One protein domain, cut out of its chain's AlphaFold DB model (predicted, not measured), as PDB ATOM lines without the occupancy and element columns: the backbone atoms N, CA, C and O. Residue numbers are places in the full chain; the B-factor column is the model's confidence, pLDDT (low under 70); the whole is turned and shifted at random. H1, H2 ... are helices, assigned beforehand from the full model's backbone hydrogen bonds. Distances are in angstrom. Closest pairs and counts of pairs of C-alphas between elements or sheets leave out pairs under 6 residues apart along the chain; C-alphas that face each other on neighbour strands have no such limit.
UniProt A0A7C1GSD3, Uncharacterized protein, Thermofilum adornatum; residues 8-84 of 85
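What this domain is: This is residues 8 to 84 of the 85 residues of an uncharacterized protein of Thermofilum adornatum (UniProt A0A7C1GSD3). This is a loose, elongated model of helices: at one end H1 and H2 lie side by side with a long looping link between them, and from there the longest helix, H3, leads away toward the other end. Beyond H3 the chain folds back through residues 56 to 63 to H4, and three short helices, H4, H5 and H6, then lead away again toward the end where H3 finishes. Residues 24 to 29 stick out at the H2 end, and residues 51 to 56, of which 51 to 55 belong to H3, stick out at the far end of H3. The printed part has 77 residues with six named helices in the order H1, H2, H3, H4, H5, H6 and no named strand, and its class is all helix. It is loose, with a radius of gyration of the C-alphas of 14.6 A, and its C-alphas span 44 by 26 by 17 A.

How they stand to each other: H1, residues 8 to 13, and H2, residues 28 to 37, only just touch, with 3 pairs of C-alphas within 8 A. Their closest C-alphas, those of Leu 11 and Ile 35, are 6.4 A apart. Their lines stand at a shallow tilt of 12 degrees, and they run the same way. H3, residues 41 to 55, touches no helix and is apart from H1 and from H2. H4, residues 64 to 67, is apart from H3 and from H1. H5, residues 72 to 75, is close to H3 but not clearly touching it, and their closest C-alphas, those of Ile 42 and Thr 75, are 7.8 A apart. H5 is also close to H4 but not clearly touching, with the closest C-alphas, those of Tyr 64 and Phe 72, 6.5 A apart. H6, residues 78 to 82, is close to H5 but not clearly touching, with the closest C-alphas, those of Lys 73 and Leu 80, 7.7 A apart. H6 is apart from H3 and from H4. In H1, H2, H3 and H6 every O i to N i+4 pair is within hydrogen-bond range; H4 and H5 are too short for such a pair, and each has one O i to N i+3 pair, which is within range.

Where its parts are: H1 begins with the C-alpha of Lys 8 at (24.086, -34.864, -46.295) and runs to Ile 13. Residues 14 to 27 hold no named element, and their C-alphas lie 5 to 24 A from the mean of all C-alphas. H2 runs from Arg 28 to Glu 37 and measures 14.3 A from first to last C-alpha. H3 has 15 residues, from Pro 41, with its C-alpha at (12.241, -28.360, -41.042), to Met 55, and it is 20.7 A long. H4, from Tyr 64 to Phe 67, measures 5.8 A, and H5, from Phe 72 to Thr 75, measures 5.1 A. H6 runs from Glu 78 to Val 82, whose C-alpha is at (-2.734, -24.725, -56.510).

The domain as a whole: The two C-alphas farthest apart, those of Gly 25 and Gln 84, are 46.2 A apart, while those of Lys 8 and Gln 84, the first and last printed residues, are 33.2 A apart. The printed part has no cut. The link from H1 to H2 is long, with 14 residues, and the link from H3 to H4 is short, with 8. The links from H2 to H3, from H4 to H5 and from H5 to H6 are tight. The mean pLDDT of the printed part is 93.3, and residues 81 to 84 are under 70; H6 has a mean of 74.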
ATOM      1  N   LYS A   8      25.071 -35.370 -45.325       97.25
ATOM      2  CA  LYS A   8      24.086 -34.864 -46.295       97.25
ATOM      3  C   LYS A   8      22.858 -35.764 -46.413       97.25
ATOM      4  O   LYS A   8      21.747 -35.263 -46.507       97.25
ATOM      5  N   GLU A   9      23.036 -37.083 -46.394       97.88
ATOM      6  CA  GLU A   9      21.897 -38.008 -46.434       97.88
ATOM      7  C   GLU A   9      21.054 -37.927 -45.166       97.88
ATOM      8  O   GLU A   9      19.832 -37.905 -45.260       97.88
ATOM      9  N   ALA A  10      21.689 -37.840 -43.994       97.88
ATOM     10  CA  ALA A  10      20.978 -37.695 -42.729       97.88
ATOM     11  C   ALA A  10      20.212 -36.357 -42.654       97.88
ATOM     12  O   ALA A  10      19.054 -36.345 -42.246       97.88
ATOM     13  N   LEU A  11      20.813 -35.256 -43.125       98.31
ATOM     14  CA  LEU A  11      20.148 -33.952 -43.259       98.31
ATOM     15  C   LEU A  11      18.937 -34.015 -44.196       98.31
ATOM     16  O   LEU A  11      17.854 -33.567 -43.822       98.31
ATOM     17  N   ARG A  12      19.095 -34.618 -45.382       97.94
ATOM     18  CA  ARG A  12      17.987 -34.823 -46.325       97.94
ATOM     19  C   ARG A  12      16.879 -35.649 -45.685       97.94
ATOM     20  O   ARG A  12      15.736 -35.233 -45.711       97.94
ATOM     21  N   ILE A  13      17.183 -36.766 -45.026       96.81
ATOM     22  CA  ILE A  13      16.148 -37.572 -44.353       96.81
ATOM     23  C   ILE A  13      15.339 -36.736 -43.345       96.81
ATOM     24  O   ILE A  13      14.121 -36.878 -43.293       96.81
ATOM     25  N   GLN A  14      15.983 -35.815 -42.624       97.25
ATOM     26  CA  GLN A  14      15.308 -34.866 -41.729       97.25
ATOM     27  C   GLN A  14      14.596 -33.705 -42.449       97.25
ATOM     28  O   GLN A  14      13.911 -32.910 -41.816       97.25
ATOM     29  N   GLY A  15      14.730 -33.564 -43.764       97.44
ATOM     30  CA  GLY A  15      14.096 -32.495 -44.533       97.44
ATOM     31  C   GLY A  15      14.829 -31.159 -44.493       97.44
ATOM     32  O   GLY A  15      14.214 -30.136 -44.792       97.44
ATOM     33  N   PHE A  16      16.110 -31.142 -44.117       98.19
ATOM     34  CA  PHE A  16      16.919 -29.926 -44.195       98.19
ATOM     35  C   PHE A  16      17.155 -29.511 -45.648       98.19
ATOM     36  O   PHE A  16      17.355 -30.385 -46.495       98.19
ATOM     37  N   PRO A  17      17.188 -28.199 -45.940       97.69
ATOM     38  CA  PRO A  17      17.542 -27.717 -47.262       97.69
ATOM     39  C   PRO A  17      18.920 -28.200 -47.728       97.69
ATOM     40  O   PRO A  17      19.867 -28.264 -46.945       97.69
ATOM     41  N   ASP A  18      19.061 -28.479 -49.021       97.31
ATOM     42  CA  ASP A  18      20.287 -29.033 -49.614       97.31
ATOM     43  C   ASP A  18      21.480 -28.060 -49.572       97.31
ATOM     44  O   ASP A  18      22.638 -28.487 -49.622       97.31
ATOM     45  N   TRP A  19      21.198 -26.759 -49.462       96.81
ATOM     46  CA  TRP A  19      22.191 -25.698 -49.278       96.81
ATOM     47  C   TRP A  19      22.664 -25.558 -47.824       96.81
ATOM     48  O   TRP A  19      23.669 -24.894 -47.565       96.81
ATOM     49  N   TRP A  20      21.968 -26.169 -46.863       97.06
ATOM     50  CA  TRP A  20      22.297 -26.038 -45.449       97.06
ATOM     51  C   TRP A  20      23.581 -26.806 -45.105       97.06
ATOM     52  O   TRP A  20      23.819 -27.923 -45.574       97.06
ATOM     53  N   SER A  21      24.427 -26.218 -44.256       95.94
ATOM     54  CA  SER A  21      25.669 -26.846 -43.805       95.94
ATOM     55  C   SER A  21      26.036 -26.446 -42.379       95.94
ATOM     56  O   SER A  21      25.678 -25.374 -41.896       95.94
ATOM     57  N   PHE A  22      26.765 -27.332 -41.701       97.12
ATOM     58  CA  PHE A  22      27.331 -27.045 -40.386       97.12
ATOM     59  C   PHE A  22      28.521 -26.079 -40.493       97.12
ATOM     60  O   PHE A  22      29.259 -26.142 -41.482       97.12
ATOM     61  N   PRO A  23      28.790 -25.272 -39.450       97.19
ATOM     62  CA  PRO A  23      30.004 -24.468 -39.371       97.19
ATOM     63  C   PRO A  23      31.278 -25.306 -39.522       97.19
ATOM     64  O   PRO A  23      31.355 -26.453 -39.054       97.19
ATOM     65  N   VAL A  24      32.300 -24.702 -40.133       95.88
ATOM     66  CA  VAL A  24      33.632 -25.303 -40.271       95.88
ATOM     67  C   VAL A  24      34.173 -25.678 -38.888       95.88
ATOM     68  O   VAL A  24      34.056 -24.912 -37.937       95.88
ATOM     69  N   GLY A  25      34.749 -26.875 -38.770       95.75
ATOM     70  CA  GLY A  25      35.298 -27.383 -37.509       95.75
ATOM     71  C   GLY A  25      34.303 -28.140 -36.622       95.75
ATOM     72  O   GLY A  25      34.718 -28.739 -35.632       95.75
ATOM     73  N   THR A  26      33.015 -28.203 -36.981       97.50
ATOM     74  CA  THR A  26      32.055 -29.062 -36.265       97.50
ATOM     75  C   THR A  26      32.491 -30.533 -36.377       97.50
ATOM     76  O   THR A  26      32.819 -31.019 -37.462       97.50
ATOM     77  N   SER A  27      32.509 -31.277 -35.268       97.94
ATOM     78  CA  SER A  27      32.887 -32.696 -35.305       97.94
ATOM     79  C   SER A  27      31.772 -33.544 -35.921       97.94
ATOM     80  O   SER A  27      30.588 -33.278 -35.719       97.94
ATOM     81  N   ARG A  28      32.124 -34.620 -36.639       96.62
ATOM     82  CA  ARG A  28      31.123 -35.514 -37.256       96.62
ATOM     83  C   ARG A  28      30.141 -36.084 -36.232       96.62
ATOM     84  O   ARG A  28      28.953 -36.174 -36.516       96.62
ATOM     85  N   THR A  29      30.628 -36.459 -35.051       97.75
ATOM     86  CA  THR A  29      29.792 -36.983 -33.961       97.75
ATOM     87  C   THR A  29      28.788 -35.937 -33.482       97.75
ATOM     88  O   THR A  29      27.612 -36.260 -33.334       97.75
ATOM     89  N   ALA A  30      29.222 -34.682 -33.312       98.19
ATOM     90  CA  ALA A  30      28.325 -33.586 -32.957       98.19
ATOM     91  C   ALA A  30      27.287 -33.328 -34.058       98.19
ATOM     92  O   ALA A  30      26.109 -33.194 -33.747       98.19
ATOM     93  N   MET A  31      27.687 -33.348 -35.336       98.38
ATOM     94  CA  MET A  31      26.746 -33.204 -36.452       98.38
ATOM     95  C   MET A  31      25.657 -34.280 -36.416       98.38
ATOM     96  O   MET A  31      24.482 -33.948 -36.477       98.38
ATOM     97  N   TYR A  32      26.017 -35.564 -36.286       97.94
ATOM     98  CA  TYR A  32      25.016 -36.637 -36.226       97.94
ATOM     99  C   TYR A  32      24.079 -36.495 -35.022       97.94
ATOM    100  O   TYR A  32      22.884 -36.738 -35.174       97.94
ATOM    101  N   LYS A  33      24.596 -36.078 -33.859       98.19
ATOM    102  CA  LYS A  33      23.768 -35.809 -32.676       98.19
ATOM    103  C   LYS A  33      22.765 -34.687 -32.952       98.19
ATOM    104  O   LYS A  33      21.572 -34.887 -32.766       98.19
ATOM    105  N   LEU A  34      23.239 -33.556 -33.474       98.19
ATOM    106  CA  LEU A  34      22.397 -32.401 -33.795       98.19
ATOM    107  C   LEU A  34      21.337 -32.733 -34.854       98.19
ATOM    108  O   LEU A  34      20.192 -32.335 -34.700       98.19
ATOM    109  N   ILE A  35      21.680 -33.503 -35.894       98.00
ATOM    110  CA  ILE A  35      20.703 -33.970 -36.896       98.00
ATOM    111  C   ILE A  35      19.658 -34.891 -36.255       98.00
ATOM    112  O   ILE A  35      18.483 -34.819 -36.602       98.00
ATOM    113  N   GLY A  36      20.082 -35.787 -35.362       96.88
ATOM    114  CA  GLY A  36      19.189 -36.741 -34.704       96.88
ATOM    115  C   GLY A  36      18.206 -36.081 -33.737       96.88
ATOM    116  O   GLY A  36      17.066 -36.520 -33.647       96.88
ATOM    117  N   GLU A  37      18.639 -35.026 -33.048       98.06
ATOM    118  CA  GLU A  37      17.826 -34.278 -32.078       98.06
ATOM    119  C   GLU A  37      16.990 -33.159 -32.722       98.06
ATOM    120  O   GLU A  37      16.058 -32.650 -32.100       98.06
ATOM    121  N   ALA A  38      17.304 -32.760 -33.957       98.00
ATOM    122  CA  ALA A  38      16.602 -31.682 -34.639       98.00
ATOM    123  C   ALA A  38      15.140 -32.030 -34.952       98.00
ATOM    124  O   ALA A  38      14.802 -33.147 -35.345       98.00
ATOM    125  N   VAL A  39      14.282 -31.009 -34.882       97.88
ATOM    126  CA  VAL A  39      12.939 -31.068 -35.465       97.88
ATOM    127  C   VAL A  39      13.062 -30.973 -36.994       97.88
ATOM    128  O   VAL A  39      13.725 -30.050 -37.479       97.88
ATOM    129  N   PRO A  40      12.414 -31.865 -37.766       97.94
ATOM    130  CA  PRO A  40      12.414 -31.795 -39.224       97.94
ATOM    131  C   PRO A  40      11.910 -30.428 -39.736       97.94
ATOM    132  O   PRO A  40      10.770 -30.061 -39.429       97.94
ATOM    133  N   PRO A  41      12.672 -29.677 -40.559       97.25
ATOM    134  CA  PRO A  41      12.241 -28.360 -41.042       97.25
ATOM    135  C   PRO A  41      10.927 -28.382 -41.832       97.25
ATOM    136  O   PRO A  41      10.109 -27.476 -41.704       97.25
ATOM    137  N   ILE A  42      10.675 -29.451 -42.595       96.19
ATOM    138  CA  ILE A  42       9.408 -29.653 -43.315       96.19
ATOM    139  C   ILE A  42       8.223 -29.746 -42.341       96.19
ATOM    140  O   ILE A  42       7.155 -29.196 -42.612       96.19
ATOM    141  N   LEU A  43       8.393 -30.448 -41.215       96.81
ATOM    142  CA  LEU A  43       7.347 -30.576 -40.199       96.81
ATOM    143  C   LEU A  43       7.074 -29.218 -39.551       96.81
ATOM    144  O   LEU A  43       5.918 -28.803 -39.470       96.81
ATOM    145  N   ALA A  44       8.135 -28.513 -39.150       97.12
ATOM    146  CA  ALA A  44       8.028 -27.173 -38.579       97.12
ATOM    147  C   ALA A  44       7.300 -26.209 -39.531       97.12
ATOM    148  O   ALA A  44       6.384 -25.507 -39.107       97.12
ATOM    149  N   TYR A  45       7.635 -26.240 -40.826       95.44
ATOM    150  CA  TYR A  45       6.963 -25.457 -41.862       95.44
ATOM    151  C   TYR A  45       5.455 -25.752 -41.927       95.44
ATOM    152  O   TYR A  45       4.642 -24.831 -41.867       95.44
ATOM    153  N   LYS A  46       5.052 -27.028 -41.994       94.00
ATOM    154  CA  LYS A  46       3.628 -27.396 -42.093       94.00
ATOM    155  C   LYS A  46       2.833 -26.995 -40.844       94.00
ATOM    156  O   LYS A  46       1.692 -26.552 -40.971       94.00
ATOM    157  N   ILE A  47       3.436 -27.094 -39.656       96.38
ATOM    158  CA  ILE A  47       2.831 -26.596 -38.411       96.38
ATOM    159  C   ILE A  47       2.651 -25.077 -38.483       96.38
ATOM    160  O   ILE A  47       1.557 -24.583 -38.214       96.38
ATOM    161  N   ALA A  48       3.686 -24.341 -38.899       95.62
ATOM    162  CA  ALA A  48       3.623 -22.889 -39.039       95.62
ATOM    163  C   ALA A  48       2.533 -22.450 -40.031       95.62
ATOM    164  O   ALA A  48       1.764 -21.547 -39.713       95.62
ATOM    165  N   CYS A  49       2.385 -23.126 -41.177       93.19
ATOM    166  CA  CYS A  49       1.287 -22.868 -42.115       93.19
ATOM    167  C   CYS A  49      -0.085 -23.096 -41.480       93.19
ATOM    168  O   CYS A  49      -0.982 -22.271 -41.639       93.19
ATOM    169  N   SER A  50      -0.261 -24.197 -40.743       93.75
ATOM    170  CA  SER A  50      -1.538 -24.477 -40.081       93.75
ATOM    171  C   SER A  50      -1.888 -23.410 -39.045       93.75
ATOM    172  O   SER A  50      -3.057 -23.049 -38.919       93.75
ATOM    173  N   LEU A  51      -0.892 -22.905 -38.313       96.88
ATOM    174  CA  LEU A  51      -1.074 -21.808 -37.367       96.88
ATOM    175  C   LEU A  51      -1.382 -20.492 -38.088       96.88
ATOM    176  O   LEU A  51      -2.315 -19.806 -37.695       96.88
ATOM    177  N   ALA A  52      -0.663 -20.164 -39.164       95.38
ATOM    178  CA  ALA A  52      -0.917 -18.958 -39.951       95.38
ATOM    179  C   ALA A  52      -2.361 -18.922 -40.474       95.38
ATOM    180  O   ALA A  52      -3.036 -17.908 -40.332       95.38
ATOM    181  N   ILE A  53      -2.871 -20.052 -40.978       92.69
ATOM    182  CA  ILE A  53      -4.268 -20.182 -41.419       92.69
ATOM    183  C   ILE A  53      -5.243 -19.922 -40.262       92.69
ATOM    184  O   ILE A  53      -6.193 -19.163 -40.431       92.69
ATOM    185  N   GLN A  54      -5.007 -20.518 -39.088       96.94
ATOM    186  CA  GLN A  54      -5.848 -20.311 -37.899       96.94
ATOM    187  C   GLN A  54      -5.838 -18.854 -37.419       96.94
ATOM    188  O   GLN A  54      -6.854 -18.345 -36.960       96.94
ATOM    189  N   MET A  55      -4.696 -18.181 -37.548       97.62
ATOM    190  CA  MET A  55      -4.503 -16.796 -37.117       97.62
ATOM    191  C   MET A  55      -4.897 -15.763 -38.185       97.62
ATOM    192  O   MET A  55      -4.838 -14.565 -37.914       97.62
ATOM    193  N   GLY A  56      -5.271 -16.197 -39.393       95.62
ATOM    194  CA  GLY A  56      -5.546 -15.306 -40.523       95.62
ATOM    195  C   GLY A  56      -4.309 -14.556 -41.032       95.62
ATOM    196  O   GLY A  56      -4.436 -13.456 -41.562       95.62
ATOM    197  N   TRP A  57      -3.112 -15.110 -40.839       96.81
ATOM    198  CA  TRP A  57      -1.862 -14.515 -41.307       96.81
ATOM    199  C   TRP A  57      -1.588 -14.856 -42.768       96.81
ATOM    200  O   TRP A  57      -1.844 -15.972 -43.228       96.81
ATOM    201  N   GLU A  58      -0.994 -13.898 -43.478       90.12
ATOM    202  CA  GLU A  58      -0.428 -14.161 -44.795       90.12
ATOM    203  C   GLU A  58       0.751 -15.129 -44.672       90.12
ATOM    204  O   GLU A  58       1.619 -14.994 -43.807       90.12
ATOM    205  N   TRP A  59       0.781 -16.121 -45.556       87.56
ATOM    206  CA  TRP A  59       1.892 -17.050 -45.684       87.56
ATOM    207  C   TRP A  59       2.163 -17.310 -47.161       87.56
ATOM    208  O   TRP A  59       1.249 -17.304 -47.988       87.56
ATOM    209  N   TYR A  60       3.430 -17.549 -47.485       85.88
ATOM    210  CA  TYR A  60       3.864 -17.804 -48.852       85.88
ATOM    211  C   TYR A  60       4.178 -19.290 -49.033       85.88
ATOM    212  O   TYR A  60       4.899 -19.858 -48.209       85.88
ATOM    213  N   PRO A  61       3.660 -19.930 -50.096       90.81
ATOM    214  CA  PRO A  61       4.019 -21.300 -50.419       90.81
ATOM    215  C   PRO A  61       5.524 -21.457 -50.662       90.81
ATOM    216  O   PRO A  61       6.133 -20.560 -51.250       90.81
ATOM    217  N   PRO A  62       6.136 -22.585 -50.259       93.75
ATOM    218  CA  PRO A  62       7.555 -22.773 -50.453       93.75
ATOM    219  C   PRO A  62       7.824 -23.062 -51.929       93.75
ATOM    220  O   PRO A  62       7.033 -23.690 -52.637       93.75
ATOM    221  N   THR A  63       8.987 -22.651 -52.389       93.75
ATOM    222  CA  THR A  63       9.498 -22.890 -53.732       93.75
ATOM    223  C   THR A  63      10.602 -23.939 -53.702       93.75
ATOM    224  O   THR A  63      11.175 -24.254 -52.655       93.75
ATOM    225  N   TYR A  64      10.949 -24.489 -54.872       93.94
ATOM    226  CA  TYR A  64      12.063 -25.435 -54.958       93.94
ATOM    227  C   TYR A  64      13.377 -24.819 -54.458       93.94
ATOM    228  O   TYR A  64      14.161 -25.527 -53.839       93.94
ATOM    229  N   SER A  65      13.613 -23.523 -54.674       95.00
ATOM    230  CA  SER A  65      14.823 -22.832 -54.206       95.00
ATOM    231  C   SER A  65      14.949 -22.771 -52.684       95.00
ATOM    232  O   SER A  65      16.071 -22.769 -52.186       95.00
ATOM    233  N   ASP A  66      13.841 -22.792 -51.943       95.00
ATOM    234  CA  ASP A  66      13.883 -22.689 -50.479       95.00
ATOM    235  C   ASP A  66      14.499 -23.938 -49.835       95.00
ATOM    236  O   ASP A  66      15.230 -23.848 -48.851       95.00
ATOM    237  N   PHE A  67      14.261 -25.114 -50.425       96.31
ATOM    238  CA  PHE A  67      14.719 -26.397 -49.886       96.31
ATOM    239  C   PHE A  67      15.747 -27.107 -50.771       96.31
ATOM    240  O   PHE A  67      16.587 -27.847 -50.273       96.31
ATOM    241  N   MET A  68      15.673 -26.943 -52.090       96.88
ATOM    242  CA  MET A  68      16.491 -27.636 -53.096       96.88
ATOM    243  C   MET A  68      16.480 -29.174 -52.978       96.88
ATOM    244  O   MET A  68      17.349 -29.863 -53.510       96.88
ATOM    245  N   LEU A  69      15.472 -29.742 -52.306       96.50
ATOM    246  CA  LEU A  69      15.385 -31.176 -52.040       96.50
ATOM    247  C   LEU A  69      15.023 -31.966 -53.307       96.50
ATOM    248  O   LEU A  69      14.062 -31.613 -53.996       96.50
ATOM    249  N   PRO A  70      15.679 -33.107 -53.589       96.38
ATOM    250  CA  PRO A  70      15.400 -33.895 -54.795       96.38
ATOM    251  C   PRO A  70      13.970 -34.461 -54.845       96.38
ATOM    252  O   PRO A  70      13.466 -34.797 -55.912       96.38
ATOM    253  N   TYR A  71      13.294 -34.547 -53.700       95.44
ATOM    254  CA  TYR A  71      11.910 -35.009 -53.569       95.44
ATOM    255  C   TYR A  71      10.938 -33.878 -53.191       95.44
ATOM    256  O   TYR A  71       9.838 -34.159 -52.726       95.44
ATOM    257  N   PHE A  72      11.292 -32.611 -53.442       95.56
ATOM    258  CA  PHE A  72      10.472 -31.435 -53.108       95.56
ATOM    259  C   PHE A  72       8.997 -31.572 -53.525       95.56
ATOM    260  O   PHE A  72       8.097 -31.382 -52.712       95.56
ATOM    261  N   LYS A  73       8.735 -32.005 -54.767       93.62
ATOM    262  CA  LYS A  73       7.366 -32.200 -55.281       93.62
ATOM    263  C   LYS A  73       6.564 -33.253 -54.506       93.62
ATOM    264  O   LYS A  73       5.346 -33.169 -54.452       93.62
ATOM    265  N   ARG A  74       7.237 -34.255 -53.927       93.81
ATOM    266  CA  ARG A  74       6.603 -35.283 -53.084       93.81
ATOM    267  C   ARG A  74       6.365 -34.785 -51.661       93.81
ATOM    268  O   ARG A  74       5.438 -35.252 -51.016       93.81
ATOM    269  N   THR A  75       7.197 -33.866 -51.178       93.75
ATOM    270  CA  THR A  75       7.043 -33.229 -49.863       93.75
ATOM    271  C   THR A  75       5.875 -32.246 -49.827       93.75
ATOM    272  O   THR A  75       5.160 -32.178 -48.825       93.75
ATOM    273  N   PHE A  76       5.693 -31.497 -50.915       93.31
ATOM    274  CA  PHE A  76       4.681 -30.449 -51.035       93.31
ATOM    275  C   PHE A  76       3.720 -30.718 -52.211       93.31
ATOM    276  O   PHE A  76       3.663 -29.922 -53.154       93.31
ATOM    277  N   PRO A  77       2.985 -31.848 -52.213       91.25
ATOM    278  CA  PRO A  77       2.037 -32.171 -53.280       91.25
ATOM    279  C   PRO A  77       0.913 -31.133 -53.409       91.25
ATOM    280  O   PRO A  77       0.398 -30.922 -54.505       91.25
ATOM    281  N   GLU A  78       0.569 -30.441 -52.322       87.12
ATOM    282  CA  GLU A  78      -0.427 -29.369 -52.293       87.12
ATOM    283  C   GLU A  78      -0.128 -28.247 -53.302       87.12
ATOM    284  O   GLU A  78      -1.044 -27.683 -53.899       87.12
ATOM    285  N   LEU A  79       1.146 -27.975 -53.597       85.62
ATOM    286  CA  LEU A  79       1.541 -26.923 -54.539       85.62
ATOM    287  C   LEU A  79       1.197 -27.262 -55.990       85.62
ATOM    288  O   LEU A  79       0.962 -26.369 -56.806       85.62
ATOM    289  N   LEU A  80       1.129 -28.554 -56.314       75.12
ATOM    290  CA  LEU A  80       0.721 -29.010 -57.641       75.12
ATOM    291  C   LEU A  80      -0.764 -28.717 -57.878       75.12
ATOM    292  O   LEU A  80      -1.145 -28.365 -58.990       75.12
ATOM    293  N   THR A  81      -1.586 -28.812 -56.829       65.62
ATOM    294  CA  THR A  81      -3.030 -28.549 -56.922       65.62
ATOM    295  C   THR A  81      -3.367 -27.063 -57.026       65.62
ATOM    296  O   THR A  81      -4.336 -26.712 -57.692       65.62
ATOM    297  N   VAL A  82      -2.549 -26.187 -56.431       58.88
ATOM    298  CA  VAL A  82      -2.734 -24.725 -56.510       58.88
ATOM    299  C   VAL A  82      -2.391 -24.183 -57.902       58.88
ATOM    300  O   VAL A  82      -3.008 -23.229 -58.347       58.88
ATOM    301  N   THR A  83      -1.459 -24.819 -58.617       53.88
ATOM    302  CA  THR A  83      -1.001 -24.362 -59.946       53.88
ATOM    303  C   THR A  83      -1.953 -24.764 -61.090       53.88
ATOM    304  O   THR A  83      -1.784 -24.309 -62.215       53.88
ATOM    305  N   GLN A  84      -2.943 -25.633 -60.840       45.47
ATOM    306  CA  GLN A  84      -3.901 -26.118 -61.855       45.47
ATOM    307  C   GLN A  84      -5.289 -25.452 -61.792       45.47
ATOM    308  O   GLN A  84      -6.229 -25.938 -62.421       45.47
TER     309      GLN A  84